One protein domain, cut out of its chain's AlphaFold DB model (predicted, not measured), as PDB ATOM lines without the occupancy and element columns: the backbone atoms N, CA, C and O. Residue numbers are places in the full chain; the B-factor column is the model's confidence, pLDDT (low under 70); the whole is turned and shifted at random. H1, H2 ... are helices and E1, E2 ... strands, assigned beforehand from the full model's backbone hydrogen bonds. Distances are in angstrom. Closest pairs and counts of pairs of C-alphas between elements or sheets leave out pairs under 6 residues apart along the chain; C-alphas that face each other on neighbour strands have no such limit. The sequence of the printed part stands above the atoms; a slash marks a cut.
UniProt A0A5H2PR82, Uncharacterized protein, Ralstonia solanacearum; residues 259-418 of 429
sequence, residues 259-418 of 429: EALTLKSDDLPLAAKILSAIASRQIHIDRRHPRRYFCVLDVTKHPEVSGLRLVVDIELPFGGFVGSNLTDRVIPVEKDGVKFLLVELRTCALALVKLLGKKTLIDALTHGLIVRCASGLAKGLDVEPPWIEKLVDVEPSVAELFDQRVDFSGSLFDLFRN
ATOM      1  N   GLU A 259       3.137 -52.188  29.624       91.94
ATOM      2  CA  GLU A 259       2.287 -51.212  30.290       91.94
ATOM      3  C   GLU A 259       1.856 -50.212  29.216       91.94
ATOM      4  O   GLU A 259       2.634 -49.898  28.305       91.94
ATOM      5  N   ALA A 260       0.625 -49.717  29.301       91.38
ATOM      6  CA  ALA A 260       0.099 -48.757  28.342       91.38
ATOM      7  C   ALA A 260      -0.247 -47.448  29.042       91.38
ATOM      8  O   ALA A 260      -1.035 -47.413  29.981       91.38
ATOM      9  N   LEU A 261       0.365 -46.366  28.578       91.19
ATOM     10  CA  LEU A 261       0.289 -45.057  29.199       91.19
ATOM     11  C   LEU A 261      -0.507 -44.083  28.339       91.19
ATOM     12  O   LEU A 261      -0.296 -43.983  27.129       91.19
ATOM     13  N   THR A 262      -1.351 -43.288  28.990       90.88
ATOM     14  CA  THR A 262      -2.045 -42.153  28.383       90.88
ATOM     15  C   THR A 262      -1.811 -40.870  29.174       90.88
ATOM     16  O   THR A 262      -1.723 -40.876  30.401       90.88
ATOM     17  N   LEU A 263      -1.684 -39.750  28.458       90.12
ATOM     18  CA  LEU A 263      -1.578 -38.413  29.041       90.12
ATOM     19  C   LEU A 263      -2.867 -37.640  28.806       90.12
ATOM     20  O   LEU A 263      -3.392 -37.624  27.693       90.12
ATOM     21  N   LYS A 264      -3.342 -36.959  29.848       88.19
ATOM     22  CA  LYS A 264      -4.562 -36.154  29.810       88.19
ATOM     23  C   LYS A 264      -4.264 -34.743  30.298       88.19
ATOM     24  O   LYS A 264      -3.606 -34.568  31.322       88.19
ATOM     25  N   SER A 265      -4.745 -33.740  29.572       88.50
ATOM     26  CA  SER A 265      -4.663 -32.343  29.992       88.50
ATOM     27  C   SER A 265      -5.850 -31.536  29.486       88.50
ATOM     28  O   SER A 265      -6.421 -31.859  28.445       88.50
ATOM     29  N   ASP A 266      -6.209 -30.499  30.233       82.38
ATOM     30  CA  ASP A 266      -7.211 -29.498  29.868       82.38
ATOM     31  C   ASP A 266      -6.656 -28.392  28.946       82.38
ATOM     32  O   ASP A 266      -7.442 -27.729  28.273       82.38
ATOM     33  N   ASP A 267      -5.330 -28.247  28.837       86.62
ATOM     34  CA  ASP A 267      -4.657 -27.336  27.899       86.62
ATOM     35  C   ASP A 267      -3.379 -27.987  27.329       86.62
ATOM     36  O   ASP A 267      -2.302 -27.987  27.939       86.62
ATOM     37  N   LEU A 268      -3.498 -28.570  26.126       86.19
ATOM     38  CA  LEU A 268      -2.394 -29.290  25.471       86.19
ATOM     39  C   LEU A 268      -1.165 -28.392  25.211       86.19
ATOM     40  O   LEU A 268      -0.048 -28.832  25.513       86.19
ATOM     41  N   PRO A 269      -1.307 -27.153  24.685       88.19
ATOM     42  CA  PRO A 269      -0.170 -26.252  24.508       88.19
ATOM     43  C   PRO A 269       0.617 -25.977  25.794       88.19
ATOM     44  O   PRO A 269       1.853 -25.987  25.771       88.19
ATOM     45  N   LEU A 270      -0.056 -25.731  26.919       89.69
ATOM     46  CA  LEU A 270       0.601 -25.446  28.193       89.69
ATOM     47  C   LEU A 270       1.204 -26.691  28.833       89.69
ATOM     48  O   LEU A 270       2.348 -26.636  29.294       89.69
ATOM     49  N   ALA A 271       0.517 -27.831  28.792       92.25
ATOM     50  CA  ALA A 271       1.096 -29.093  29.240       92.25
ATOM     51  C   ALA A 271       2.366 -29.455  28.446       92.25
ATOM     52  O   ALA A 271       3.377 -29.851  29.036       92.25
ATOM     53  N   ALA A 272       2.391 -29.213  27.131       92.25
ATOM     54  CA  ALA A 272       3.598 -29.386  26.321       92.25
ATOM     55  C   ALA A 272       4.739 -28.431  26.735       92.25
ATOM     56  O   ALA A 272       5.917 -28.820  26.703       92.25
ATOM     57  N   LYS A 273       4.424 -27.198  27.166       93.25
ATOM     58  CA  LYS A 273       5.414 -26.265  27.736       93.25
ATOM     59  C   LYS A 273       5.963 -26.764  29.073       93.25
ATOM     60  O   LYS A 273       7.173 -26.684  29.257       93.25
ATOM     61  N   ILE A 274       5.143 -27.346  29.952       94.56
ATOM     62  CA  ILE A 274       5.623 -27.963  31.204       94.56
ATOM     63  C   ILE A 274       6.589 -29.104  30.918       94.56
ATOM     64  O   ILE A 274       7.707 -29.107  31.431       94.56
ATOM     65  N   LEU A 275       6.196 -30.053  30.068       96.31
ATOM     66  CA  LEU A 275       7.059 -31.180  29.705       96.31
ATOM     67  C   LEU A 275       8.374 -30.690  29.084       96.31
ATOM     68  O   LEU A 275       9.445 -31.237  29.357       96.31
ATOM     69  N   SER A 276       8.312 -29.613  28.296       95.69
ATOM     70  CA  SER A 276       9.493 -28.935  27.764       95.69
ATOM     71  C   SER A 276      10.362 -28.313  28.858       95.69
ATOM     72  O   SER A 276      11.574 -28.510  28.825       95.69
ATOM     73  N   ALA A 277       9.770 -27.603  29.819       95.06
ATOM     74  CA  ALA A 277      10.481 -26.961  30.919       95.06
ATOM     75  C   ALA A 277      11.173 -27.994  31.818       95.06
ATOM     76  O   ALA A 277      12.356 -27.841  32.122       95.06
ATOM     77  N   ILE A 278      10.492 -29.095  32.154       96.12
ATOM     78  CA  ILE A 278      11.074 -30.220  32.900       96.12
ATOM     79  C   ILE A 278      12.261 -30.807  32.127       96.12
ATOM     80  O   ILE A 278      13.353 -30.952  32.676       96.12
ATOM     81  N   ALA A 279      12.083 -31.104  30.835       95.25
ATOM     82  CA  ALA A 279      13.131 -31.698  30.004       95.25
ATOM     83  C   ALA A 279      14.360 -30.789  29.852       95.25
ATOM     84  O   ALA A 279      15.498 -31.262  29.867       95.25
ATOM     85  N   SER A 280      14.128 -29.482  29.737       94.50
ATOM     86  CA  SER A 280      15.163 -28.451  29.676       94.50
ATOM     87  C   SER A 280      15.694 -28.041  31.054       94.50
ATOM     88  O   SER A 280      16.583 -27.195  31.121       94.50
ATOM     89  N   ARG A 281      15.196 -28.649  32.142       93.81
ATOM     90  CA  ARG A 281      15.558 -28.354  33.541       93.81
ATOM     91  C   ARG A 281      15.339 -26.888  33.931       93.81
ATOM     92  O   ARG A 281      16.023 -26.364  34.802       93.81
ATOM     93  N   GLN A 282      14.371 -26.240  33.293       93.75
ATOM     94  CA  GLN A 282      13.876 -24.904  33.628       93.75
ATOM     95  C   GLN A 282      12.771 -25.014  34.686       93.75
ATOM     96  O   GLN A 282      11.653 -24.537  34.506       93.75
ATOM     97  N   ILE A 283      13.078 -25.731  35.764       95.38
ATOM     98  CA  ILE A 283      12.206 -25.930  36.921       95.38
ATOM     99  C   ILE A 283      13.011 -25.655  38.189       95.38
ATOM    100  O   ILE A 283      14.242 -25.724  38.185       95.38
ATOM    101  N   HIS A 284      12.307 -25.360  39.269       94.94
ATOM    102  CA  HIS A 284      12.886 -25.000  40.555       94.94
ATOM    103  C   HIS A 284      12.548 -26.048  41.611       94.94
ATOM    104  O   HIS A 284      11.563 -26.774  41.477       94.94
ATOM    105  N   ILE A 285      13.360 -26.122  42.660       94.56
ATOM    106  CA  ILE A 285      13.140 -27.006  43.809       94.56
ATOM    107  C   ILE A 285      12.956 -26.175  45.081       94.56
ATOM    108  O   ILE A 285      13.652 -25.183  45.275       94.56
ATOM    109  N   ASP A 286      12.037 -26.571  45.961       92.44
ATOM    110  CA  ASP A 286      11.987 -26.043  47.328       92.44
ATOM    111  C   ASP A 286      12.632 -27.038  48.282       92.44
ATOM    112  O   ASP A 286      12.018 -28.022  48.676       92.44
ATOM    113  N   ARG A 287      13.877 -26.780  48.688       88.62
ATOM    114  CA  ARG A 287      14.614 -27.670  49.597       88.62
ATOM    115  C   ARG A 287      14.094 -27.660  51.041       88.62
ATOM    116  O   ARG A 287      14.545 -28.483  51.835       88.62
ATOM    117  N   ARG A 288      13.157 -26.772  51.399       84.50
ATOM    118  CA  ARG A 288      12.507 -26.775  52.723       84.50
ATOM    119  C   ARG A 288      11.510 -27.928  52.855       84.50
ATOM    120  O   ARG A 288      11.272 -28.395  53.966       84.50
ATOM    121  N   HIS A 289      10.975 -28.406  51.729       81.44
ATOM    122  CA  HIS A 289      10.018 -29.503  51.666       81.44
ATOM    123  C   HIS A 289      10.532 -30.620  50.749       81.44
ATOM    124  O   HIS A 289      10.923 -30.367  49.613       81.44
ATOM    125  N   PRO A 290      10.536 -31.885  51.197       80.12
ATOM    126  CA  PRO A 290      10.994 -32.974  50.347       80.12
ATOM    127  C   PRO A 290      10.100 -33.096  49.105       80.12
ATOM    128  O   PRO A 290       8.875 -33.058  49.209       80.12
ATOM    129  N   ARG A 291      10.729 -33.310  47.942       84.19
ATOM    130  CA  ARG A 291      10.070 -33.630  46.662       84.19
ATOM    131  C   ARG A 291       9.137 -32.554  46.098       84.19
ATOM    132  O   ARG A 291       8.183 -32.881  45.392       84.19
ATOM    133  N   ARG A 292       9.411 -31.283  46.387       89.88
ATOM    134  CA  ARG A 292       8.580 -30.167  45.931       89.88
ATOM    135  C   ARG A 292       9.248 -29.391  44.803       89.88
ATOM    136  O   ARG A 292      10.335 -28.835  44.976       89.88
ATOM    137  N   TYR A 293       8.588 -29.361  43.650       94.31
ATOM    138  CA  TYR A 293       9.133 -28.822  42.408       94.31
ATOM    139  C   TYR A 293       8.187 -27.801  41.797       94.31
ATOM    140  O   TYR A 293       6.972 -27.964  41.860       94.31
ATOM    141  N   PHE A 294       8.743 -26.779  41.153       95.12
ATOM    142  CA  PHE A 294       7.966 -25.679  40.594       95.12
ATOM    143  C   PHE A 294       8.357 -25.372  39.157       95.12
ATOM    144  O   PHE A 294       9.533 -25.372  38.796       95.12
ATOM    145  N   CYS A 295       7.359 -25.047  38.346       94.31
ATOM    146  CA  CYS A 295       7.528 -24.476  37.022       94.31
ATOM    147  C   CYS A 295       6.832 -23.117  36.966       94.31
ATOM    148  O   CYS A 295       5.729 -22.957  37.486       94.31
ATOM    149  N   VAL A 296       7.485 -22.140  36.338       92.12
ATOM    150  CA  VAL A 296       6.935 -20.801  36.114       92.12
ATOM    151  C   VAL A 296       6.739 -20.626  34.617       92.12
ATOM    152  O   VAL A 296       7.698 -20.700  33.849       92.12
ATOM    153  N   LEU A 297       5.495 -20.414  34.194       90.81
ATOM    154  CA  LEU A 297       5.135 -20.244  32.790       90.81
ATOM    155  C   LEU A 297       4.638 -18.825  32.540       90.81
ATOM    156  O   LEU A 297       3.713 -18.379  33.208       90.81
ATOM    157  N   ASP A 298       5.193 -18.146  31.540       89.12
ATOM    158  CA  ASP A 298       4.619 -16.906  31.012       89.12
ATOM    159  C   ASP A 298       3.403 -17.236  30.129       89.12
ATOM    160  O   ASP A 298       3.509 -17.929  29.106       89.12
ATOM    161  N   VAL A 299       2.240 -16.739  30.548       88.44
ATOM    162  CA  VAL A 299       0.947 -16.898  29.874       88.44
ATOM    163  C   VAL A 299       0.348 -15.558  29.456       88.44
ATOM    164  O   VAL A 299      -0.836 -15.470  29.160       88.44
ATOM    165  N   THR A 300       1.154 -14.504  29.351       85.31
ATOM    166  CA  THR A 300       0.690 -13.154  28.983       85.31
ATOM    167  C   THR A 300      -0.056 -13.127  27.644       85.31
ATOM    168  O   THR A 300      -0.974 -12.334  27.452       85.31
ATOM    169  N   LYS A 301       0.292 -14.032  26.719       82.50
ATOM    170  CA  LYS A 301      -0.380 -14.192  25.415       82.50
ATOM    171  C   LYS A 301      -1.665 -15.040  25.452       82.50
ATOM    172  O   LYS A 301      -2.295 -15.176  24.412       82.50
ATOM    173  N   HIS A 302      -2.020 -15.598  26.608       78.06
ATOM    174  CA  HIS A 302      -3.171 -16.478  26.843       78.06
ATOM    175  C   HIS A 302      -3.926 -16.024  28.109       78.06
ATOM    176  O   HIS A 302      -3.898 -16.705  29.138       78.06
ATOM    177  N   PRO A 303      -4.520 -14.814  28.095       62.75
ATOM    178  CA  PRO A 303      -5.098 -14.184  29.284       62.75
ATOM    179  C   PRO A 303      -6.286 -14.940  29.896       62.75
ATOM    180  O   PRO A 303      -6.618 -14.671  31.050       62.75
ATOM    181  N   GLU A 304      -6.921 -15.828  29.133       73.50
ATOM    182  CA  GLU A 304      -8.030 -16.700  29.526       73.50
ATOM    183  C   GLU A 304      -7.617 -17.851  30.451       73.50
ATOM    184  O   GLU A 304      -8.472 -18.458  31.096       73.50
ATOM    185  N   VAL A 305      -6.321 -18.159  30.533       74.06
ATOM    186  CA  VAL A 305      -5.858 -19.324  31.280       74.06
ATOM    187  C   VAL A 305      -5.784 -19.012  32.770       74.06
ATOM    188  O   VAL A 305      -4.985 -18.189  33.220       74.06
ATOM    189  N   SER A 306      -6.585 -19.733  33.551       70.25
ATOM    190  CA  SER A 306      -6.634 -19.638  35.014       70.25
ATOM    191  C   SER A 306      -6.063 -20.863  35.736       70.25
ATOM    192  O   SER A 306      -5.853 -20.814  36.948       70.25
ATOM    193  N   GLY A 307      -5.780 -21.950  35.016       76.69
ATOM    194  CA  GLY A 307      -5.289 -23.199  35.588       76.69
ATOM    195  C   GLY A 307      -4.770 -24.165  34.529       76.69
ATOM    196  O   GLY A 307      -4.830 -23.886  33.335       76.69
ATOM    197  N   LEU A 308      -4.227 -25.286  34.994       83.88
ATOM    198  CA  LEU A 308      -3.772 -26.389  34.157       83.88
ATOM    199  C   LEU A 308      -3.820 -27.681  34.964       83.88
ATOM    200  O   LEU A 308      -3.388 -27.719  36.119       83.88
ATOM    201  N   ARG A 309      -4.268 -28.752  34.325       85.50
ATOM    202  CA  ARG A 309      -4.187 -30.112  34.839       85.50
ATOM    203  C   ARG A 309      -3.441 -30.962  33.847       85.50
ATOM    204  O   ARG A 309      -3.723 -30.950  32.652       85.50
ATOM    205  N   LEU A 310      -2.499 -31.730  34.357       90.62
ATOM    206  CA  LEU A 310      -1.807 -32.743  33.593       90.62
ATOM    207  C   LEU A 310      -1.798 -34.026  34.414       90.62
ATOM    208  O   LEU A 310      -1.330 -34.036  35.552       90.62
ATOM    209  N   VAL A 311      -2.329 -35.094  33.833       91.69
ATOM    210  CA  VAL A 311      -2.526 -36.395  34.477       91.69
ATOM    211  C   VAL A 311      -1.938 -37.480  33.586       91.69
ATOM    212  O   VAL A 311      -1.929 -37.356  32.358       91.69
ATOM    213  N   VAL A 312      -1.430 -38.529  34.220       91.81
ATOM    214  CA  VAL A 312      -1.014 -39.760  33.563       91.81
ATOM    215  C   VAL A 312      -1.847 -40.917  34.087       91.81
ATOM    216  O   VAL A 312      -1.998 -41.058  35.299       91.81
ATOM    217  N   ASP A 313      -2.323 -41.749  33.170       91.38
ATOM    218  CA  ASP A 313      -2.984 -43.011  33.474       91.38
ATOM    219  C   ASP A 313      -2.190 -44.148  32.835       91.38
ATOM    220  O   ASP A 313      -1.781 -44.051  31.674       91.38
ATOM    221  N   ILE A 314      -1.937 -45.203  33.605       89.69
ATOM    222  CA  ILE A 314      -1.166 -46.370  33.186       89.69
ATOM    223  C   ILE A 314      -1.986 -47.624  33.443       89.69
ATOM    224  O   ILE A 314      -2.256 -47.978  34.592       89.69
ATOM    225  N   GLU A 315      -2.305 -48.320  32.362       89.75
ATOM    226  CA  GLU A 315      -2.858 -49.665  32.394       89.75
ATOM    227  C   GLU A 315      -1.718 -50.675  32.560       89.75
ATOM    228  O   GLU A 315      -0.710 -50.644  31.839       89.75
ATOM    229  N   LEU A 316      -1.871 -51.562  33.538       86.44
ATOM    230  CA  LEU A 316      -0.914 -52.600  33.899       86.44
ATOM    231  C   LEU A 316      -1.380 -53.974  33.392       86.44
ATOM    232  O   LEU A 316      -2.577 -54.203  33.197       86.44
ATOM    233  N   PRO A 317      -0.457 -54.944  33.277       82.75
ATOM    234  CA  PRO A 317      -0.817 -56.339  33.066       82.75
ATOM    235  C   PRO A 317      -1.853 -56.836  34.082       82.75
ATOM    236  O   PRO A 317      -1.811 -56.466  35.257       82.75
ATOM    237  N   PHE A 318      -2.728 -57.743  33.640       78.06
ATOM    238  CA  PHE A 318      -3.730 -58.417  34.482       78.06
ATOM    239  C   PHE A 318      -4.795 -57.486  35.095       78.06
ATOM    240  O   PHE A 318      -5.345 -57.796  36.150       78.06
ATOM    241  N   GLY A 319      -5.099 -56.361  34.435       72.81
ATOM    242  CA  GLY A 319      -6.193 -55.460  34.823       72.81
ATOM    243  C   GLY A 319      -5.860 -54.505  35.973       72.81
ATOM    244  O   GLY A 319      -6.764 -54.008  36.640       72.81
ATOM    245  N   GLY A 320      -4.574 -54.272  36.249       81.38
ATOM    246  CA  GLY A 320      -4.157 -53.245  37.205       81.38
ATOM    247  C   GLY A 320      -4.177 -51.846  36.584       81.38
ATOM    248  O   GLY A 320      -3.932 -51.697  35.395       81.38
ATOM    249  N   PHE A 321      -4.387 -50.817  37.405       86.44
ATOM    250  CA  PHE A 321      -4.430 -49.421  36.965       86.44
ATOM    251  C   PHE A 321      -3.633 -48.517  37.910       86.44
ATOM    252  O   PHE A 321      -3.712 -48.658  39.134       86.44
ATOM    253  N   VAL A 322      -2.879 -47.565  37.352       85.38
ATOM    254  CA  VAL A 322      -2.175 -46.514  38.101       85.38
ATOM    255  C   VAL A 322      -2.451 -45.155  37.465       85.38
ATOM    256  O   VAL A 322      -1.946 -44.855  36.388       85.38
ATOM    257  N   GLY A 323      -3.199 -44.310  38.174       86.75
ATOM    258  CA  GLY A 323      -3.428 -42.909  37.813       86.75
ATOM    259  C   GLY A 323      -2.645 -41.961  38.723       86.75
ATOM    260  O   GLY A 323      -2.553 -42.182  39.934       86.75
ATOM    261  N   SER A 324      -2.066 -40.896  38.166       86.62
ATOM    262  CA  SER A 324      -1.355 -39.882  38.951       86.62
ATOM    263  C   SER A 324      -1.412 -38.497  38.316       86.62
ATOM    264  O   SER A 324      -1.177 -38.319  37.121       86.62
ATOM    265  N   ASN A 325      -1.652 -37.481  39.142       89.19
ATOM    266  CA  ASN A 325      -1.508 -36.089  38.732       89.19
ATOM    267  C   ASN A 325      -0.021 -35.755  38.554       89.19
ATOM    268  O   ASN A 325       0.779 -35.967  39.464       89.19
ATOM    269  N   LEU A 326       0.352 -35.201  37.401       91.81
ATOM    270  CA  LEU A 326       1.699 -34.690  37.132       91.81
ATOM    271  C   LEU A 326       1.879 -33.266  37.689       91.81
ATOM    272  O   LEU A 326       2.980 -32.887  38.097       91.81
ATOM    273  N   THR A 327       0.792 -32.500  37.739       90.81
ATOM    274  CA  THR A 327       0.695 -31.164  38.345       90.81
ATOM    275  C   THR A 327      -0.207 -31.218  39.573       90.81
ATOM    276  O   THR A 327      -1.257 -31.851  39.505       90.81
ATOM    277  N   ASP A 328       0.165 -30.555  40.665       85.62
ATOM    278  CA  ASP A 328      -0.625 -30.553  41.905       85.62
ATOM    279  C   ASP A 328      -1.490 -29.286  42.002       85.62
ATOM    280  O   ASP A 328      -2.668 -29.287  41.643       85.62
ATOM    281  N   ARG A 329      -0.880 -28.160  42.382       86.31
ATOM    282  CA  ARG A 329      -1.533 -26.851  42.475       86.31
ATOM    283  C   ARG A 329      -1.031 -25.915  41.375       86.31
ATOM    284  O   ARG A 329       0.146 -25.932  41.013       86.31
ATOM    285  N   VAL A 330      -1.924 -25.066  40.868       87.56
ATOM    286  CA  VAL A 330      -1.607 -23.998  39.908       87.56
ATOM    287  C   VAL A 330      -2.101 -22.673  40.470       87.56
ATOM    288  O   VAL A 330      -3.244 -22.580  40.911       87.56
ATOM    289  N   ILE A 331      -1.235 -21.661  40.482       88.12
ATOM    290  CA  ILE A 331      -1.547 -20.319  40.978       88.12
ATOM    291  C   ILE A 331      -1.268 -19.313  39.854       88.12
ATOM    292  O   ILE A 331      -0.103 -19.132  39.485       88.12
ATOM    293  N   PRO A 332      -2.300 -18.655  39.299       87.56
ATOM    294  CA  PRO A 332      -2.100 -17.533  38.398       87.56
ATOM    295  C   PRO A 332      -1.625 -16.308  39.184       87.56
ATOM    296  O   PRO A 332      -2.174 -15.971  40.233       87.56
ATOM    297  N   VAL A 333      -0.603 -15.632  38.668       87.75
ATOM    298  CA  VAL A 333      -0.047 -14.405  39.245       87.75
ATOM    299  C   VAL A 333       0.113 -13.374  38.143       87.75
ATOM    300  O   VAL A 333       0.617 -13.677  37.065       87.75
ATOM    301  N   GLU A 334      -0.279 -12.137  38.419       87.19
ATOM    302  CA  GLU A 334      -0.054 -11.006  37.525       87.19
ATOM    303  C   GLU A 334       0.852  -9.988  38.212       87.19
ATOM    304  O   GLU A 334       0.596  -9.575  39.344       87.19
ATOM    305  N   LYS A 335       1.935  -9.602  37.536       84.00
ATOM    306  CA  LYS A 335       2.888  -8.611  38.034       84.00
ATOM    307  C   LYS A 335       3.342  -7.716  36.891       84.00
ATOM    308  O   LYS A 335       3.807  -8.211  35.870       84.00
ATOM    309  N   ASP A 336       3.205  -6.404  37.071       85.62
ATOM    310  CA  ASP A 336       3.644  -5.386  36.106       85.62
ATOM    311  C   ASP A 336       3.107  -5.617  34.671       85.62
ATOM    312  O   ASP A 336       3.790  -5.359  33.683       85.62
ATOM    313  N   GLY A 337       1.875  -6.133  34.554       81.81
ATOM    314  CA  GLY A 337       1.219  -6.449  33.276       81.81
ATOM    315  C   GLY A 337       1.663  -7.764  32.620       81.81
ATOM    316  O   GLY A 337       1.195  -8.086  31.528       81.81
ATOM    317  N   VAL A 338       2.541  -8.532  33.269       86.81
ATOM    318  CA  VAL A 338       2.950  -9.876  32.844       86.81
ATOM    319  C   VAL A 338       2.175 -10.912  33.652       86.81
ATOM    320  O   VAL A 338       2.136 -10.848  34.885       86.81
ATOM    321  N   LYS A 339       1.556 -11.872  32.959       87.31
ATOM    322  CA  LYS A 339       0.799 -12.963  33.584       87.31
ATOM    323  C   LYS A 339       1.628 -14.238  33.609       87.31
ATOM    324  O   LYS A 339       2.120 -14.693  32.576       87.31
ATOM    325  N   PHE A 340       1.717 -14.842  34.785       90.06
ATOM    326  CA  PHE A 340       2.424 -16.087  35.028       90.06
ATOM    327  C   PHE A 340       1.488 -17.150  35.598       90.06
ATOM    328  O   PHE A 340       0.608 -16.847  36.400       90.06
ATOM    329  N   LEU A 341       1.733 -18.407  35.242       90.88
ATOM    330  CA  LEU A 341       1.247 -19.555  35.998       90.88
ATOM    331  C   LEU A 341       2.405 -20.143  36.788       90.88
ATOM    332  O   LEU A 341       3.405 -20.583  36.214       90.88
ATOM    333  N   LEU A 342       2.247 -20.163  38.105       91.81
ATOM    334  CA  LEU A 342       3.098 -20.932  38.996       91.81
ATOM    335  C   LEU A 342       2.481 -22.323  39.118       91.81
ATOM    336  O   LEU A 342       1.314 -22.446  39.486       91.81
ATOM    337  N   VAL A 343       3.243 -23.361  38.798       93.06
ATOM    338  CA  VAL A 343       2.761 -24.744  38.772       93.06
ATOM    339  C   VAL A 343       3.617 -25.599  39.689       93.06
ATOM    340  O   VAL A 343       4.827 -25.697  39.493       93.06
ATOM    341  N   GLU A 344       2.985 -26.243  40.662       93.44
ATOM    342  CA  GLU A 344       3.610 -27.267  41.493       93.44
ATOM    343  C   GLU A 344       3.606 -28.606  40.744       93.44
ATOM    344  O   GLU A 344       2.576 -29.067  40.250       93.44
ATOM    345  N   LEU A 345       4.782 -29.217  40.627       94.25
ATOM    346  CA  LEU A 345       5.012 -30.458  39.896       94.25
ATOM    347  C   LEU A 345       5.252 -31.609  40.868       94.25
ATOM    348  O   LEU A 345       6.013 -31.481  41.829       94.25
ATOM    349  N   ARG A 346       4.682 -32.773  40.556       91.88
ATOM    350  CA  ARG A 346       4.947 -34.007  41.300       91.88
ATOM    351  C   ARG A 346       6.163 -34.740  40.741       91.88
ATOM    352  O   ARG A 346       6.478 -34.646  39.553       91.88
ATOM    353  N   THR A 347       6.816 -35.545  41.582       92.25
ATOM    354  CA  THR A 347       7.968 -36.383  41.198       92.25
ATOM    355  C   THR A 347       7.695 -37.232  39.957       92.25
ATOM    356  O   THR A 347       8.571 -37.342  39.097       92.25
ATOM    357  N   CYS A 348       6.477 -37.762  39.817       91.94
ATOM    358  CA  CYS A 348       6.076 -38.563  38.664       91.94
ATOM    359  C   CYS A 348       6.221 -37.810  37.334       91.94
ATOM    360  O   CYS A 348       6.634 -38.420  36.354       91.94
ATOM    361  N   ALA A 349       6.007 -36.489  37.286       94.12
ATOM    362  CA  ALA A 349       6.205 -35.694  36.072       94.12
ATOM    363  C   ALA A 349       7.682 -35.665  35.644       94.12
ATOM    364  O   ALA A 349       8.018 -35.834  34.470       94.12
ATOM    365  N   LEU A 350       8.579 -35.496  36.618       95.94
ATOM    366  CA  LEU A 350      10.025 -35.472  36.404       95.94
ATOM    367  C   LEU A 350      10.543 -36.863  36.009       95.94
ATOM    368  O   LEU A 350      11.345 -36.990  35.077       95.94
ATOM    369  N   ALA A 351      10.077 -37.905  36.702       94.94
ATOM    370  CA  ALA A 351      10.406 -39.294  36.409       94.94
ATOM    371  C   ALA A 351       9.937 -39.695  35.006       94.94
ATOM    372  O   ALA A 351      10.704 -40.286  34.247       94.94
ATOM    373  N   LEU A 352       8.728 -39.293  34.613       94.75
ATOM    374  CA  LEU A 352       8.161 -39.612  33.311       94.75
ATOM    375  C   LEU A 352       8.981 -39.013  32.160       94.75
ATOM    376  O   LEU A 352       9.339 -39.719  31.216       94.75
ATOM    377  N   VAL A 353       9.367 -37.736  32.271       96.00
ATOM    378  CA  VAL A 353      10.241 -37.074  31.284       96.00
ATOM    379  C   VAL A 353      11.611 -37.749  31.198       96.00
ATOM    380  O   VAL A 353      12.167 -37.863  30.106       96.00
ATOM    381  N   LYS A 354      12.154 -38.231  32.323       94.88
ATOM    382  CA  LYS A 354      13.410 -38.995  32.348       94.88
ATOM    383  C   LYS A 354      13.268 -40.356  31.655       94.88
ATOM    384  O   LYS A 354      14.188 -40.750  30.946       94.88
ATOM    385  N   LEU A 355      12.171 -41.072  31.897       93.75
ATOM    386  CA  LEU A 355      11.976 -42.452  31.443       93.75
ATOM    387  C   LEU A 355      11.610 -42.536  29.956       93.75
ATOM    388  O   LEU A 355      12.172 -43.362  29.245       93.75
ATOM    389  N   LEU A 356      10.707 -41.674  29.478       93.50
ATOM    390  CA  LEU A 356      10.170 -41.744  28.110       93.50
ATOM    391  C   LEU A 356      10.709 -40.659  27.172       93.50
ATOM    392  O   LEU A 356      10.651 -40.801  25.949       93.50
ATOM    393  N   GLY A 357      11.258 -39.581  27.735       93.94
ATOM    394  CA  GLY A 357      11.780 -38.451  26.979       93.94
ATOM    395  C   GLY A 357      10.702 -37.466  26.516       93.94
ATOM    396  O   GLY A 357       9.549 -37.807  26.266       93.94
ATOM    397  N   LYS A 358      11.113 -36.204  26.352       95.19
ATOM    398  CA  LYS A 358      10.245 -35.082  25.954       95.19
ATOM    399  C   LYS A 358       9.437 -35.357  24.685       95.19
ATOM    400  O   LYS A 358       8.249 -35.063  24.654       95.19
ATOM    401  N   LYS A 359      10.102 -35.847  23.633       94.44
ATOM    402  CA  LYS A 359       9.496 -35.995  22.304       94.44
ATOM    403  C   LYS A 359       8.288 -36.932  22.365       94.44
ATOM    404  O   LYS A 359       7.194 -36.515  22.022       94.44
ATOM    405  N   THR A 360       8.486 -38.135  22.903       93.75
ATOM    406  CA  THR A 360       7.443 -39.154  23.069       93.75
ATOM    407  C   THR A 360       6.232 -38.613  23.824       93.75
ATOM    408  O   THR A 360       5.103 -38.805  23.393       93.75
ATOM    409  N   LEU A 361       6.462 -37.898  24.930       94.69
ATOM    410  CA  LEU A 361       5.380 -37.371  25.763       94.69
ATOM    411  C   LEU A 361       4.603 -36.242  25.080       94.69
ATOM    412  O   LEU A 361       3.383 -36.193  25.188       94.69
ATOM    413  N   ILE A 362       5.290 -35.344  24.368       93.25
ATOM    414  CA  ILE A 362       4.624 -34.268  23.621       93.25
ATOM    415  C   ILE A 362       3.836 -34.836  22.442       93.25
ATOM    416  O   ILE A 362       2.705 -34.409  22.227       93.25
ATOM    417  N   ASP A 363       4.396 -35.805  21.714       87.38
ATOM    418  CA  ASP A 363       3.711 -36.464  20.601       87.38
ATOM    419  C   ASP A 363       2.461 -37.203  21.115       87.38
ATOM    420  O   ASP A 363       1.375 -37.048  20.553       87.38
ATOM    421  N   ALA A 364       2.581 -37.921  22.238       89.19
ATOM    422  CA  ALA A 364       1.460 -38.600  22.882       89.19
ATOM    423  C   ALA A 364       0.359 -37.633  23.329       89.19
ATOM    424  O   ALA A 364      -0.812 -37.869  23.045       89.19
ATOM    425  N   LEU A 365       0.730 -36.518  23.960       88.50
ATOM    426  CA  LEU A 365      -0.209 -35.491  24.403       88.50
ATOM    427  C   LEU A 365      -0.905 -34.790  23.223       88.50
ATOM    428  O   LEU A 365      -2.112 -34.582  23.246       88.50
ATOM    429  N   THR A 366      -0.150 -34.427  22.184       82.75
ATOM    430  CA  THR A 366      -0.654 -33.629  21.051       82.75
ATOM    431  C   THR A 366      -1.545 -34.452  20.125       82.75
ATOM    432  O   THR A 366      -2.494 -33.925  19.546       82.75
ATOM    433  N   HIS A 367      -1.244 -35.742  19.967       81.50
ATOM    434  CA  HIS A 367      -1.950 -36.626  19.041       81.50
ATOM    435  C   HIS A 367      -2.867 -37.642  19.732       81.50
ATOM    436  O   HIS A 367      -3.518 -38.423  19.038       81.50
ATOM    437  N   GLY A 368      -2.938 -37.631  21.067       77.31
ATOM    438  CA  GLY A 368      -3.748 -38.568  21.847       77.31
ATOM    439  C   GLY A 368      -3.291 -40.017  21.684       77.31
ATOM    440  O   GLY A 368      -4.133 -40.898  21.507       77.31
ATOM    441  N   LEU A 369      -1.972 -40.253  21.673       82.38
ATOM    442  CA  LEU A 369      -1.390 -41.585  21.469       82.38
ATOM    443  C   LEU A 369      -1.292 -42.356  22.784       82.38
ATOM    444  O   LEU A 369      -0.980 -41.789  23.832       82.38
ATOM    445  N   ILE A 370      -1.467 -43.671  22.685       87.38
ATOM    446  CA  ILE A 370      -1.175 -44.616  23.761       87.38
ATOM    447  C   ILE A 370       0.308 -44.986  23.669       87.38
ATOM    448  O   ILE A 370       0.758 -45.530  22.661       87.38
ATOM    449  N   VAL A 371       1.079 -44.697  24.715       89.81
ATOM    450  CA  VAL A 371       2.496 -45.070  24.779       89.81
ATOM    451  C   VAL A 371       2.609 -46.456  25.395       89.81
ATOM    452  O   VAL A 371       2.371 -46.621  26.588       89.81
ATOM    453  N   ARG A 372       2.995 -47.449  24.591       90.88
ATOM    454  CA  ARG A 372       3.279 -48.808  25.068       90.88
ATOM    455  C   ARG A 372       4.748 -48.940  25.454       90.88
ATOM    456  O   ARG A 372       5.635 -48.568  24.682       90.88
ATOM    457  N   CYS A 373       5.017 -49.454  26.646       88.88
ATOM    458  CA  CYS A 373       6.368 -49.645  27.173       88.88
ATOM    459  C   CYS A 373       6.497 -50.979  27.908       88.88
ATOM    460  O   CYS A 373       5.507 -51.548  28.343       88.88
ATOM    461  N   ALA A 374       7.723 -51.477  28.078       87.62
ATOM    462  CA  ALA A 374       7.961 -52.677  28.879       87.62
ATOM    463  C   ALA A 374       7.525 -52.469  30.340       87.62
ATOM    464  O   ALA A 374       7.673 -51.367  30.878       87.62
ATOM    465  N   SER A 375       7.040 -53.532  30.989       85.56
ATOM    466  CA  SER A 375       6.595 -53.458  32.384       85.56
ATOM    467  C   SER A 375       7.688 -52.948  33.333       85.56
ATOM    468  O   SER A 375       8.867 -53.290  33.212       85.56
ATOM    469  N   GLY A 376       7.282 -52.160  34.329       85.62
ATOM    470  CA  GLY A 376       8.151 -51.517  35.310       85.62
ATOM    471  C   GLY A 376       8.195 -49.989  35.219       85.62
ATOM    472  O   GLY A 376       8.833 -49.379  36.081       85.62
ATOM    473  N   LEU A 377       7.515 -49.361  34.250       89.38
ATOM    474  CA  LEU A 377       7.435 -47.900  34.151       89.38
ATOM    475  C   LEU A 377       6.715 -47.323  35.373       89.38
ATOM    476  O   LEU A 377       7.251 -46.414  36.010       89.38
ATOM    477  N   ALA A 378       5.559 -47.884  35.743       88.50
ATOM    478  CA  ALA A 378       4.765 -47.415  36.880       88.50
ATOM    479  C   ALA A 378       5.572 -47.393  38.191       88.50
ATOM    480  O   ALA A 378       5.546 -46.411  38.930       88.50
ATOM    481  N   LYS A 379       6.388 -48.428  38.436       87.81
ATOM    482  CA  LYS A 379       7.288 -48.499  39.607       87.81
ATOM    483  C   LYS A 379       8.370 -47.416  39.592       87.81
ATOM    484  O   LYS A 379       8.876 -47.032  40.642       87.81
ATOM    485  N   GLY A 380       8.756 -46.948  38.406       88.19
ATOM    486  CA  GLY A 380       9.764 -45.910  38.221       88.19
ATOM    487  C   GLY A 380       9.256 -44.487  38.465       88.19
ATOM    488  O   GLY A 380      10.086 -43.588  38.600       88.19
ATOM    489  N   LEU A 381       7.939 -44.261  38.538       89.69
ATOM    490  CA  LEU A 381       7.370 -42.913  38.656       89.69
ATOM    491  C   LEU A 381       7.637 -42.239  40.007       89.69
ATOM    492  O   LEU A 381       7.749 -41.016  40.061       89.69
ATOM    493  N   ASP A 382       7.813 -43.011  41.077       86.19
ATOM    494  CA  ASP A 382       8.136 -42.473  42.408       86.19
ATOM    495  C   ASP A 382       9.638 -42.216  42.614       86.19
ATOM    496  O   ASP A 382      10.063 -41.749  43.678       86.19
ATOM    497  N   VAL A 383      10.465 -42.523  41.607       90.69
ATOM    498  CA  VAL A 383      11.923 -42.411  41.683       90.69
ATOM    499  C   VAL A 383      12.385 -41.064  41.139       90.69
ATOM    500  O   VAL A 383      12.306 -40.779  39.943       90.69
ATOM    501  N   GLU A 384      12.963 -40.251  42.020       91.12
ATOM    502  CA  GLU A 384      13.504 -38.948  41.650       91.12
ATOM    503  C   GLU A 384      14.655 -39.065  40.632       91.12
ATOM    504  O   GLU A 384      15.575 -39.880  40.786       91.12
ATOM    505  N   PRO A 385      14.644 -38.259  39.556       92.62
ATOM    506  CA  PRO A 385      15.758 -38.247  38.623       92.62
ATOM    507  C   PRO A 385      17.055 -37.740  39.272       92.62
ATOM    508  O   PRO A 385      17.031 -36.697  39.907       92.62
ATOM    509  N   PRO A 386      18.229 -38.349  39.019       91.00
ATOM    510  CA  PRO A 386      19.492 -37.918  39.641       91.00
ATOM    511  C   PRO A 386      19.886 -36.459  39.372       91.00
ATOM    512  O   PRO A 386      20.709 -35.884  40.071       91.00
ATOM    513  N   TRP A 387      19.337 -35.842  38.322       91.81
ATOM    514  CA  TRP A 387      19.638 -34.457  37.974       91.81
ATOM    515  C   TRP A 387      18.911 -33.423  38.847       91.81
ATOM    516  O   TRP A 387      19.226 -32.241  38.707       91.81
ATOM    517  N   ILE A 388      18.005 -33.827  39.754       90.38
ATOM    518  CA  ILE A 388      17.311 -32.899  40.667       90.38
ATOM    519  C   ILE A 388      18.278 -32.124  41.569       90.38
ATOM    520  O   ILE A 388      18.034 -30.967  41.891       90.38
ATOM    521  N   GLU A 389      19.421 -32.724  41.915       86.50
ATOM    522  CA  GLU A 389      20.426 -32.107  42.787       86.50
ATOM    523  C   GLU A 389      21.013 -30.828  42.176       86.50
ATOM    524  O   GLU A 389      21.483 -29.949  42.895       86.50
ATOM    525  N   LYS A 390      20.954 -30.710  40.844       89.31
ATOM    526  CA  LYS A 390      21.495 -29.585  40.072       89.31
ATOM    527  C   LYS A 390      20.470 -28.479  39.818       89.31
ATOM    528  O   LYS A 390      20.797 -27.522  39.121       89.31
ATOM    529  N   LEU A 391      19.243 -28.626  40.317       91.62
ATOM    530  CA  LEU A 391      18.210 -27.607  40.166       91.62
ATOM    531  C   LEU A 391      18.488 -26.404  41.068       91.62
ATOM    532  O   LEU A 391      19.073 -26.518  42.153       91.62
ATOM    533  N   VAL A 392      18.053 -25.247  40.580       93.06
ATOM    534  CA  VAL A 392      18.113 -23.980  41.307       93.06
ATOM    535  C   VAL A 392      16.968 -23.941  42.315       93.06
ATOM    536  O   VAL A 392      15.872 -24.433  42.031       93.06
ATOM    537  N   ASP A 393      17.222 -23.357  43.484       92.31
ATOM    538  CA  ASP A 393      16.168 -23.133  44.469       92.31
ATOM    539  C   ASP A 393      15.079 -22.217  43.900       92.31
ATOM    540  O   ASP A 393      15.335 -21.319  43.090       92.31
ATOM    541  N   VAL A 394      13.843 -22.471  44.312       92.12
ATOM    542  CA  VAL A 394      12.725 -21.571  44.044       92.12
ATOM    543  C   VAL A 394      12.841 -20.323  44.918       92.12
ATOM    544  O   VAL A 394      13.365 -20.370  46.033       92.12
ATOM    545  N   GLU A 395      12.350 -19.190  44.422       89.06
ATOM    546  CA  GLU A 395      12.256 -17.982  45.238       89.06
ATOM    547  C   GLU A 395      11.316 -18.231  46.438       89.06
ATOM    548  O   GLU A 395      10.218 -18.763  46.238       89.06
ATOM    549  N   PRO A 396      11.692 -17.852  47.679       86.19
ATOM    550  CA  PRO A 396      10.859 -18.098  48.860       86.19
ATOM    551  C   PRO A 396       9.437 -17.543  48.731       86.19
ATOM    552  O   PRO A 396       8.485 -18.211  49.127       86.19
ATOM    553  N   SER A 397       9.296 -16.376  48.095       85.81
ATOM    554  CA  SER A 397       8.014 -15.719  47.823       85.81
ATOM    555  C   SER A 397       7.060 -16.590  47.000       85.81
ATOM    556  O   SER A 397       5.858 -16.583  47.246       85.81
ATOM    557  N   VAL A 398       7.580 -17.379  46.053       85.06
ATOM    558  CA  VAL A 398       6.789 -18.305  45.236       85.06
ATOM    559  C   VAL A 398       6.322 -19.480  46.079       85.06
ATOM    560  O   VAL A 398       5.138 -19.790  46.073       85.06
ATOM    561  N   ALA A 399       7.217 -20.122  46.826       85.44
ATOM    562  CA  ALA A 399       6.852 -21.302  47.600       85.44
ATOM    563  C   ALA A 399       5.896 -20.977  48.765       85.44
ATOM    564  O   ALA A 399       4.967 -21.741  49.024       85.44
ATOM    565  N   GLU A 400       6.035 -19.803  49.387       87.25
ATOM    566  CA  GLU A 400       5.106 -19.309  50.412       87.25
ATOM    567  C   GLU A 400       3.662 -19.160  49.897       87.25
ATOM    568  O   GLU A 400       2.725 -19.390  50.659       87.25
ATOM    569  N   LEU A 401       3.446 -18.846  48.609       85.19
ATOM    570  CA  LEU A 401       2.094 -18.794  48.025       85.19
ATOM    571  C   LEU A 401       1.400 -20.162  48.041       85.19
ATOM    572  O   LEU A 401       0.180 -20.241  48.192       85.19
ATOM    573  N   PHE A 402       2.167 -21.245  47.908       84.62
ATOM    574  CA  PHE A 402       1.633 -22.605  47.930       84.62
ATOM    575  C   PHE A 402       1.429 -23.136  49.354       84.62
ATOM    576  O   PHE A 402       0.632 -24.055  49.540       84.62
ATOM    577  N   ASP A 403       2.090 -22.545  50.353       82.88
ATOM    578  CA  ASP A 403       1.919 -22.876  51.777       82.88
ATOM    579  C   ASP A 403       0.653 -22.251  52.386       82.88
ATOM    580  O   ASP A 403       0.148 -22.710  53.415       82.88
ATOM    581  N   GLN A 404       0.099 -21.220  51.741       75.25
ATOM    582  CA  GLN A 404      -1.154 -20.599  52.161       75.25
ATOM    583  C   GLN A 404      -2.327 -21.573  51.978       75.25
ATOM    584  O   GLN A 404      -2.542 -22.122  50.888       75.25
ATOM    585  N   ARG A 405      -3.110 -21.768  53.052       54.97
ATOM    586  CA  ARG A 405      -4.353 -22.552  53.023       54.97
ATOM    587  C   ARG A 405      -5.308 -21.952  51.994       54.97
ATOM    588  O   ARG A 405      -5.573 -20.756  52.018       54.97
ATOM    589  N   VAL A 406      -5.821 -22.799  51.106       54.59
ATOM    590  CA  VAL A 406      -6.893 -22.433  50.177       54.59
ATOM    591  C   VAL A 406      -8.173 -22.254  50.994       54.59
ATOM    592  O   VAL A 406      -8.594 -23.193  51.673       54.59
ATOM    593  N   ASP A 407      -8.786 -21.073  50.943       41.75
ATOM    594  CA  ASP A 407     -10.156 -20.884  51.424       41.75
ATOM    595  C   ASP A 407     -11.102 -21.637  50.479       41.75
ATOM    596  O   ASP A 407     -11.412 -21.183  49.376       41.75
ATOM    597  N   PHE A 408     -11.544 -22.824  50.894       42.03
ATOM    598  CA  PHE A 408     -12.556 -23.596  50.177       42.03
ATOM    599  C   PHE A 408     -13.935 -22.965  50.397       42.03
ATOM    600  O   PHE A 408     -14.719 -23.413  51.227       42.03
ATOM    601  N   SER A 409     -14.225 -21.904  49.648       37.81
ATOM    602  CA  SER A 409     -15.580 -21.349  49.498       37.81
ATOM    603  C   SER A 409     -16.288 -21.839  48.221       37.81
ATOM    604  O   SER A 409     -17.395 -21.398  47.926       37.81
ATOM    605  N   GLY A 410     -15.676 -22.768  47.471       41.66
ATOM    606  CA  GLY A 410     -16.221 -23.344  46.234       41.66
ATOM    607  C   GLY A 410     -17.126 -24.561  46.464       41.66
ATOM    608  O   GLY A 410     -16.873 -25.383  47.345       41.66
ATOM    609  N   SER A 411     -18.183 -24.665  45.658       38.62
ATOM    610  CA  SER A 411     -19.222 -25.701  45.723       38.62
ATOM    611  C   SER A 411     -18.715 -27.071  45.245       38.62
ATOM    612  O   SER A 411     -17.866 -27.156  44.362       38.62
ATOM    613  N   LEU A 412     -19.305 -28.162  45.754       39.25
ATOM    614  CA  LEU A 412     -19.114 -29.538  45.252       39.25
ATOM    615  C   LEU A 412     -19.336 -29.662  43.729       39.25
ATOM    616  O   LEU A 412     -18.746 -30.532  43.095       39.25
ATOM    617  N   PHE A 413     -20.120 -28.764  43.123       38.38
ATOM    618  CA  PHE A 413     -20.313 -28.683  41.669       38.38
ATOM    619  C   PHE A 413     -19.028 -28.359  40.888       38.38
ATOM    620  O   PHE A 413     -18.838 -28.872  39.782       38.38
ATOM    621  N   ASP A 414     -18.108 -27.576  41.460       39.69
ATOM    622  CA  ASP A 414     -16.823 -27.276  40.820       39.69
ATOM    623  C   ASP A 414     -15.915 -28.513  40.789       39.69
ATOM    624  O   ASP A 414     -15.087 -28.660  39.895       39.69
ATOM    625  N   LEU A 415     -16.104 -29.461  41.712       38.28
ATOM    626  CA  LEU A 415     -15.393 -30.741  41.756       38.28
ATOM    627  C   LEU A 415     -15.823 -31.698  40.628       38.28
ATOM    628  O   LEU A 415     -14.976 -32.416  40.100       38.28
ATOM    629  N   PHE A 416     -17.091 -31.661  40.201       36.53
ATOM    630  CA  PHE A 416     -17.627 -32.525  39.134       36.53
ATOM    631  C   PHE A 416     -17.412 -31.979  37.718       36.53
ATOM    632  O   PHE A 416     -17.152 -32.749  36.797       36.53
ATOM    633  N   ARG A 417     -17.394 -30.650  37.533       34.53
ATOM    634  CA  ARG A 417     -17.107 -30.002  36.230       34.53
ATOM    635  C   ARG A 417     -15.698 -30.299  35.679       34.53
ATOM    636  O   ARG A 417     -15.365 -29.968  34.542       34.53
ATOM    637  N   ASN A 418     -14.885 -30.921  36.520       34.69
ATOM    638  CA  ASN A 418     -13.466 -31.187  36.399       34.69
ATOM    639  C   ASN A 418     -13.123 -32.613  35.934       34.69
ATOM    640  O   ASN A 418     -11.944 -32.925  35.759       34.69
TER     641      ASN A 418
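This is residues 259 to 418 of the 429 residues of an uncharacterized protein of Ralstonia solanacearum (UniProt A0A5H2PR82). Two small antiparallel sheets, both strongly twisted, stand end to end as one long strip, E4 running on into E5 at 15 degrees where they meet. H3 packs on the first sheet and H1, side by side with it, on the second; H2 stands about perpendicular to both, H6 packs on the second sheet's other face, and a tail, residues 403 to 417, sticks out. The printed part has 160 residues, with seven named helices and seven named strands in the order E1 H1 E2 E3 E4 E5 E6 H2 H3 E7 H4 H5 H6 H7; the class is mixed, helices and strands. The sheets run E4 E3 E1 E7 and E2 E6 E5. The whole is compact, with a radius of gyration of the C-alphas of 16.1 A and spans of 50 by 40 by 29 A.

Begin with the larger sheet: find C-alpha 259 at (2.287, -51.212, 30.290), from which E1 runs 20.1 A to residue 265. In the same sheet look for E3, residues 310 to 316, 19.9 A, and E7, residues 371 to 374, the two neighbours of E1, and for E4, residues 320 to 325, 17.4 A, an edge strand and the neighbour of E3. The smaller sheet holds E2, residues 293 to 298, 17.1 A; E5, residues 327 to 335, 22.7 A; and E6, residues 338 to 345, 21.9 A. H1 begins at C-alpha 268, (-2.394, -29.290, 25.471), and runs 16.4 A to residue 279. H2 is residues 347 to 356, 14.3 A, and H3 residues 358 to 367, 14.1 A. Then come H4, residues 377 to 380; H5, residues 386 to 390; H6, residues 396 to 403, 10.5 A; and H7, residues 412 to 416, ending at C-alpha 416, (-17.627, -32.525, 39.134).

In the larger sheet look at N 262 and O 313 of E1 and E3, 2.8 A, N 314 and O 322 of the hairpin E3 and E4, 2.8 A, and N 261 and O 371 of E1 and E7, 2.8 A: each is within hydrogen-bond range. H3 lies over E1 at a height of 8.4 A over the sheet; the closest C-alphas are those of Leu 263 and Leu 365, 5.7 A. H2, on the same face as H3, has a height of 9.3 A. H1 and H3 touch at Ala 272 and Ile 362, C-alphas 5.7 A apart, at a shallow tilt of 8 degrees, opposite ways. H1 touches H2 with residues 275 to 279 alone, closest at C-alphas 279 and 353, 6.2 A. H4 only grazes this sheet, with residues 377 to 379. In the smaller sheet, find N 297 and O 341 of E2 and E6, 2.9 A, and N 333 and O 340 of the hairpin E5 and E6, 2.8 A, both within hydrogen-bond range. H1 is on this sheet at a height of 9.1 A, and H6 is on the opposite face at 9.5 A. H5 is near H2, and H7 touches no helix. Every O i to N i+4 pair is within range in H1, H2 and H3, and 2 of 4 in H6; H5 has 0 of 1, with 1 of 2 O i to N i+3 pairs, H7 has 0 of 1, with 2 of 2, and H4 is too short for such a pair.

The C-alphas of Phe 318 and Asp 336 are the two farthest apart, 53.6 A. The printed part has no cut. The long links are H1 to E2, 13 residues, and E2 to E3, 11 residues. Mean pLDDT of the printed part is 84.4; it is under 70 at residue 303 and residues 405 to 418.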